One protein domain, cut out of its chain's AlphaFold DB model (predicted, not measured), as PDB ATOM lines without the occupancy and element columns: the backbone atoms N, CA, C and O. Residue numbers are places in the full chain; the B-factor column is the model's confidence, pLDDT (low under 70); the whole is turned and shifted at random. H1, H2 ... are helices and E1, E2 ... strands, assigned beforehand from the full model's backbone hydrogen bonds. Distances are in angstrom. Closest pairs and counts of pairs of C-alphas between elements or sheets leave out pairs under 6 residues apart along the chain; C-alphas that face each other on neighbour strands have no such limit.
ATOM      1  N   ASN A  18     174.405 151.445 119.534       88.81
ATOM      2  CA  ASN A  18     173.285 150.504 119.610       88.81
ATOM      3  C   ASN A  18     172.064 150.925 118.772       88.81
ATOM      4  O   ASN A  18     171.325 150.070 118.295       88.81
ATOM      5  N   ALA A  19     171.789 152.225 118.633       88.19
ATOM      6  CA  ALA A  19     170.695 152.701 117.789       88.19
ATOM      7  C   ALA A  19     171.043 152.562 116.300       88.19
ATOM      8  O   ALA A  19     170.193 152.123 115.530       88.19
ATOM      9  N   MET A  20     172.286 152.867 115.918       85.38
ATOM     10  CA  MET A  20     172.786 152.665 114.552       85.38
ATOM     11  C   MET A  20     172.796 151.186 114.164       85.38
ATOM     12  O   MET A  20     172.288 150.837 113.104       85.38
ATOM     13  N   GLU A  21     173.269 150.305 115.047       86.94
ATOM     14  CA  GLU A  21     173.235 148.853 114.841       86.94
ATOM     15  C   GLU A  21     171.800 148.356 114.657       86.94
ATOM     16  O   GLU A  21     171.523 147.653 113.697       86.94
ATOM     17  N   LYS A  22     170.849 148.803 115.489       89.75
ATOM     18  CA  LYS A  22     169.425 148.440 115.343       89.75
ATOM     19  C   LYS A  22     168.784 148.973 114.065       89.75
ATOM     20  O   LYS A  22     167.845 148.363 113.561       89.75
ATOM     21  N   LEU A  23     169.200 150.142 113.584       88.56
ATOM     22  CA  LEU A  23     168.716 150.678 112.310       88.56
ATOM     23  C   LEU A  23     169.307 149.902 111.138       88.56
ATOM     24  O   LEU A  23     168.580 149.628 110.187       88.56
ATOM     25  N   THR A  24     170.571 149.509 111.247       85.44
ATOM     26  CA  THR A  24     171.272 148.690 110.256       85.44
ATOM     27  C   THR A  24     170.680 147.286 110.192       85.44
ATOM     28  O   THR A  24     170.290 146.831 109.124       85.44
ATOM     29  N   GLU A  25     170.465 146.649 111.344       86.50
ATOM     30  CA  GLU A  25     169.796 145.348 111.479       86.50
ATOM     31  C   GLU A  25     168.376 145.364 110.896       86.50
ATOM     32  O   GLU A  25     167.917 144.385 110.316       86.50
ATOM     33  N   LYS A  26     167.668 146.494 111.011       90.25
ATOM     34  CA  LYS A  26     166.328 146.675 110.434       90.25
ATOM     35  C   LYS A  26     166.333 147.137 108.970       90.25
ATOM     36  O   LYS A  26     165.252 147.350 108.424       90.25
ATOM     37  N   GLY A  27     167.502 147.338 108.359       83.94
ATOM     38  CA  GLY A  27     167.641 147.808 106.977       83.94
ATOM     39  C   GLY A  27     167.244 149.271 106.745       83.94
ATOM     40  O   GLY A  27     167.003 149.667 105.609       83.94
ATOM     41  N   TYR A  28     167.141 150.086 107.801       85.50
ATOM     42  CA  TYR A  28     166.861 151.526 107.694       85.50
ATOM     43  C   TYR A  28     168.123 152.372 107.516       85.50
ATOM     44  O   TYR A  28     168.032 153.512 107.066       85.50
ATOM     45  N   ALA A  29     169.278 151.838 107.904       85.19
ATOM     46  CA  ALA A  29     170.578 152.448 107.683       85.19
ATOM     47  C   ALA A  29     171.467 151.437 106.955       85.19
ATOM     48  O   ALA A  29     171.492 150.268 107.321       85.19
ATOM     49  N   GLU A  30     172.181 151.884 105.928       86.00
ATOM     50  CA  GLU A  30     173.201 151.076 105.263       86.00
ATOM     51  C   GLU A  30     174.553 151.756 105.468       86.00
ATOM     52  O   GLU A  30     174.688 152.971 105.297       86.00
ATOM     53  N   GLU A  31     175.552 150.980 105.887       84.81
ATOM     54  CA  GLU A  31     176.910 151.482 106.048       84.81
ATOM     55  C   GLU A  31     177.567 151.620 104.673       84.81
ATOM     56  O   GLU A  31     177.776 150.638 103.954       84.81
ATOM     57  N   VAL A  32     177.898 152.859 104.314       90.12
ATOM     58  CA  VAL A  32     178.655 153.179 103.105       90.12
ATOM     59  C   VAL A  32     180.096 153.440 103.511       90.12
ATOM     60  O   VAL A  32     180.388 154.340 104.301       90.12
ATOM     61  N   THR A  33     181.007 152.639 102.973       89.25
ATOM     62  CA  THR A  33     182.448 152.814 103.170       89.25
ATOM     63  C   THR A  33     183.047 153.477 101.940       89.25
ATOM     64  O   THR A  33     182.805 153.042 100.816       89.25
ATOM     65  N   GLN A  34     183.825 154.539 102.150       93.38
ATOM     66  CA  GLN A  34     184.531 155.237 101.081       93.38
ATOM     67  C   GLN A  34     186.004 154.823 101.075       93.38
ATOM     68  O   GLN A  34     186.681 154.876 102.105       93.38
ATOM     69  N   GLN A  35     186.502 154.397  99.917       93.50
ATOM     70  CA  GLN A  35     187.906 154.058  99.715       93.50
ATOM     71  C   GLN A  35     188.753 155.304  99.414       93.50
ATOM     72  O   GLN A  35     188.247 156.398  99.170       93.50
ATOM     73  N   ALA A  36     190.081 155.149  99.449       94.06
ATOM     74  CA  ALA A  36     191.024 156.248  99.215       94.06
ATOM     75  C   ALA A  36     190.946 156.836  97.792       94.06
ATOM     76  O   ALA A  36     191.358 157.973  97.575       94.06
ATOM     77  N   ASP A  37     190.426 156.070  96.835       92.62
ATOM     78  CA  ASP A  37     190.143 156.503  95.465       92.62
ATOM     79  C   ASP A  37     188.800 157.254  95.334       92.62
ATOM     80  O   ASP A  37     188.446 157.707  94.248       92.62
ATOM     81  N   GLY A  38     188.066 157.413  96.443       91.38
ATOM     82  CA  GLY A  38     186.768 158.076  96.505       91.38
ATOM     83  C   GLY A  38     185.593 157.183  96.118       91.38
ATOM     84  O   GLY A  38     184.457 157.653  96.169       91.38
ATOM     85  N   THR A  39     185.831 155.919  95.757       88.88
ATOM     86  CA  THR A  39     184.755 154.986  95.424       88.88
ATOM     87  C   THR A  39     184.037 154.515  96.687       88.88
ATOM     88  O   THR A  39     184.646 154.258  97.729       88.88
ATOM     89  N   GLU A  40     182.711 154.456  96.606       92.06
ATOM     90  CA  GLU A  40     181.830 154.115  97.721       92.06
ATOM     91  C   GLU A  40     181.290 152.694  97.538       92.06
ATOM     92  O   GLU A  40     180.764 152.341  96.479       92.06
ATOM     93  N   PHE A  41     181.401 151.872  98.581       92.38
ATOM     94  CA  PHE A  41     180.908 150.497  98.600       92.38
ATOM     95  C   PHE A  41     180.043 150.247  99.831       92.38
ATOM     96  O   PHE A  41     180.317 150.748 100.924       92.38
ATOM     97  N   MET A  42     179.031 149.408  99.648       89.88
ATOM     98  CA  MET A  42     178.203 148.843 100.706       89.88
ATOM     99  C   MET A  42     178.581 147.386 100.942       89.88
ATOM    100  O   MET A  42     178.950 146.669 100.010       89.88
ATOM    101  N   ILE A  43     178.453 146.935 102.184       88.38
ATOM    102  CA  ILE A  43     178.641 145.532 102.551       88.38
ATOM    103  C   ILE A  43     177.274 144.847 102.468       88.38
ATOM    104  O   ILE A  43     176.352 145.199 103.201       88.38
ATOM    105  N   GLY A  44     177.127 143.908 101.534       84.44
ATOM    106  CA  GLY A  44     175.928 143.082 101.417       84.44
ATOM    107  C   GLY A  44     175.785 142.102 102.585       84.44
ATOM    108  O   GLY A  44     176.737 141.845 103.319       84.44
ATOM    109  N   GLU A  45     174.602 141.502 102.731       83.44
ATOM    110  CA  GLU A  45     174.337 140.455 103.739       83.44
ATOM    111  C   GLU A  45     175.265 139.236 103.589       83.44
ATOM    112  O   GLU A  45     175.543 138.523 104.549       83.44
ATOM    113  N   ASP A  46     175.786 139.014 102.382       86.75
ATOM    114  CA  ASP A  46     176.760 137.978 102.051       86.75
ATOM    115  C   ASP A  46     178.212 138.373 102.379       86.75
ATOM    116  O   ASP A  46     179.147 137.638 102.052       86.75
ATOM    117  N   GLY A  47     178.412 139.539 102.999       85.75
ATOM    118  CA  GLY A  47     179.718 140.105 103.317       85.75
ATOM    119  C   GLY A  47     180.493 140.592 102.092       85.75
ATOM    120  O   GLY A  47     181.671 140.928 102.219       85.75
ATOM    121  N   LYS A  48     179.879 140.626 100.899       90.00
ATOM    122  CA  LYS A  48     180.544 141.124  99.690       90.00
ATOM    123  C   LYS A  48     180.389 142.634  99.561       90.00
ATOM    124  O   LYS A  48     179.335 143.199  99.834       90.00
ATOM    125  N   SER A  49     181.448 143.282  99.089       88.38
ATOM    126  CA  SER A  49     181.448 144.702  98.748       88.38
ATOM    127  C   SER A  49     180.723 144.928  97.420       88.38
ATOM    128  O   SER A  49     181.203 144.499  96.367       88.38
ATOM    129  N   ILE A  50     179.586 145.613  97.466       88.50
ATOM    130  CA  ILE A  50     178.779 146.007  96.308       88.50
ATOM    131  C   ILE A  50     178.946 147.523  96.127       88.50
ATOM    132  O   ILE A  50     178.877 148.246  97.119       88.50
ATOM    133  N   PRO A  51     179.188 148.041  94.909       89.31
ATOM    134  CA  PRO A  51     179.295 149.484  94.694       89.31
ATOM    135  C   PRO A  51     178.003 150.201  95.110       89.31
ATOM    136  O   PRO A  51     176.900 149.723  94.829       89.31
ATOM    137  N   TYR A  52     178.141 151.341  95.788       89.62
ATOM    138  CA  TYR A  52     177.003 152.151  96.214       89.62
ATOM    139  C   TYR A  52     176.257 152.710  94.993       89.62
ATOM    140  O   TYR A  52     176.867 153.257  94.073       89.62
ATOM    141  N   SER A  53     174.927 152.575  94.985       86.00
ATOM    142  CA  SER A  53     174.055 153.193  93.983       86.00
ATOM    143  C   SER A  53     173.052 154.107  94.686       86.00
ATOM    144  O   SER A  53     172.260 153.617  95.497       86.00
ATOM    145  N   PRO A  54     173.016 155.413  94.362       82.75
ATOM    146  CA  PRO A  54     172.118 156.365  95.017       82.75
ATOM    147  C   PRO A  54     170.636 156.093  94.722       82.75
ATOM    148  O   PRO A  54     169.762 156.628  95.398       82.75
ATOM    149  N   LEU A  55     170.342 155.275  93.708       85.25
ATOM    150  CA  LEU A  55     168.980 154.948  93.285       85.25
ATOM    151  C   LEU A  55     168.467 153.633  93.882       85.25
ATOM    152  O   LEU A  55     167.314 153.278  93.662       85.25
ATOM    153  N   GLY A  56     169.289 152.941  94.673       81.62
ATOM    154  CA  GLY A  56     168.933 151.690  95.332       81.62
ATOM    155  C   GLY A  56     169.447 150.440  94.617       81.62
ATOM    156  O   GLY A  56     170.053 150.486  93.542       81.62
ATOM    157  N   LYS A  57     169.227 149.291  95.262       80.81
ATOM    158  CA  LYS A  57     169.670 147.978  94.776       80.81
ATOM    159  C   LYS A  57     168.916 147.611  93.496       80.81
ATOM    160  O   LYS A  57     167.691 147.611  93.472       80.81
ATOM    161  N   GLY A  58     169.663 147.266  92.448       80.06
ATOM    162  CA  GLY A  58     169.113 146.763  91.186       80.06
ATOM    163  C   GLY A  58     168.875 147.813  90.101       80.06
ATOM    164  O   GLY A  58     168.602 147.417  88.978       80.06
ATOM    165  N   ILE A  59     169.039 149.109  90.386       82.44
ATOM    166  CA  ILE A  59     168.974 150.152  89.355       82.44
ATOM    167  C   ILE A  59     170.397 150.480  88.912       82.44
ATOM    168  O   ILE A  59     171.179 151.090  89.649       82.44
ATOM    169  N   SER A  60     170.738 150.056  87.696       82.00
ATOM    170  CA  SER A  60     172.004 150.438  87.070       82.00
ATOM    171  C   SER A  60     171.978 151.914  86.657       82.00
ATOM    172  O   SER A  60     170.922 152.477  86.359       82.00
ATOM    173  N   ALA A  61     173.150 152.554  86.609       80.38
ATOM    174  CA  ALA A  61     173.261 153.938  86.144       80.38
ATOM    175  C   ALA A  61     172.697 154.115  84.718       80.38
ATOM    176  O   ALA A  61     172.084 155.140  84.418       80.38
ATOM    177  N   ASP A  62     172.842 153.099  83.865       82.88
ATOM    178  CA  ASP A  62     172.325 153.107  82.494       82.88
ATOM    179  C   ASP A  62     170.798 152.983  82.440       82.88
ATOM    180  O   ASP A  62     170.144 153.679  81.658       82.88
ATOM    181  N   GLU A  63     170.203 152.157  83.302       82.94
ATOM    182  CA  GLU A  63     168.748 152.030  83.429       82.94
ATOM    183  C   GLU A  63     168.119 153.323  83.961       82.94
ATOM    184  O   GLU A  63     167.153 153.830  83.389       82.94
ATOM    185  N   ALA A  64     168.728 153.922  84.985       83.44
ATOM    186  CA  ALA A  64     168.315 155.214  85.517       83.44
ATOM    187  C   ALA A  64     168.356 156.325  84.461       83.44
ATOM    188  O   ALA A  64     167.422 157.122  84.329       83.44
ATOM    189  N   ARG A  65     169.438 156.366  83.678       83.06
ATOM    190  CA  ARG A  65     169.622 157.354  82.613       83.06
ATOM    191  C   ARG A  65     168.618 157.157  81.481       83.06
ATOM    192  O   ARG A  65     168.074 158.136  80.973       83.06
ATOM    193  N   SER A  66     168.327 155.905  81.135       82.69
ATOM    194  CA  SER A  66     167.324 155.547  80.126       82.69
ATOM    195  C   SER A  66     165.911 155.932  80.569       82.69
ATOM    196  O   SER A  66     165.151 156.493  79.780       82.69
TER     197      SER A  66
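What this domain is: This is residues 18 to 66 of the 219 residues of the protein "Hypothetical protein" of Ditylum brightwellii (UniProt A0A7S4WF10). A small three-stranded hairpin sheet, its faces bare of helices, lies between two short helices at opposite ends of the long axis. The 49 printed residues run H1 E1 E2 E3 H2; the antiparallel sheet E1 - E2 - E3 is a meander, each strand the neighbour of the one before. The class is mixed, with under half of the residues in named elements; the whole is loose, radius of gyration of the C-alphas 12.4 A, spanning 40 by 25 by 18 A.

How they stand to each other: Start at H1, residues 18 to 25, not on the sheet. Next, E1, 32 to 34, and E2, 40 to 43, form a hairpin at 136 degrees, N 33 to O 41 2.9 A. E2 and E3, 49 to 51, form another at 139 degrees, N 42 to O 50 2.8 A. H2, 61 to 66, is apart from H1. Both helices have every O i to N i+4 pair within hydrogen-bond range.

Where its parts are: Find C-alpha 18 at (173.285, 150.504, 119.610); H1 runs 10.2 A. E2 runs 10.4 A, and H2 8.6 A to C-alpha 66 at (167.324, 155.547, 80.126).

The domain as a whole: The C-alphas farthest apart, Asn 18 and Ser 66, are 40.2 A apart. The printed part has no cut, no long link and no residue under 70 in pLDDT.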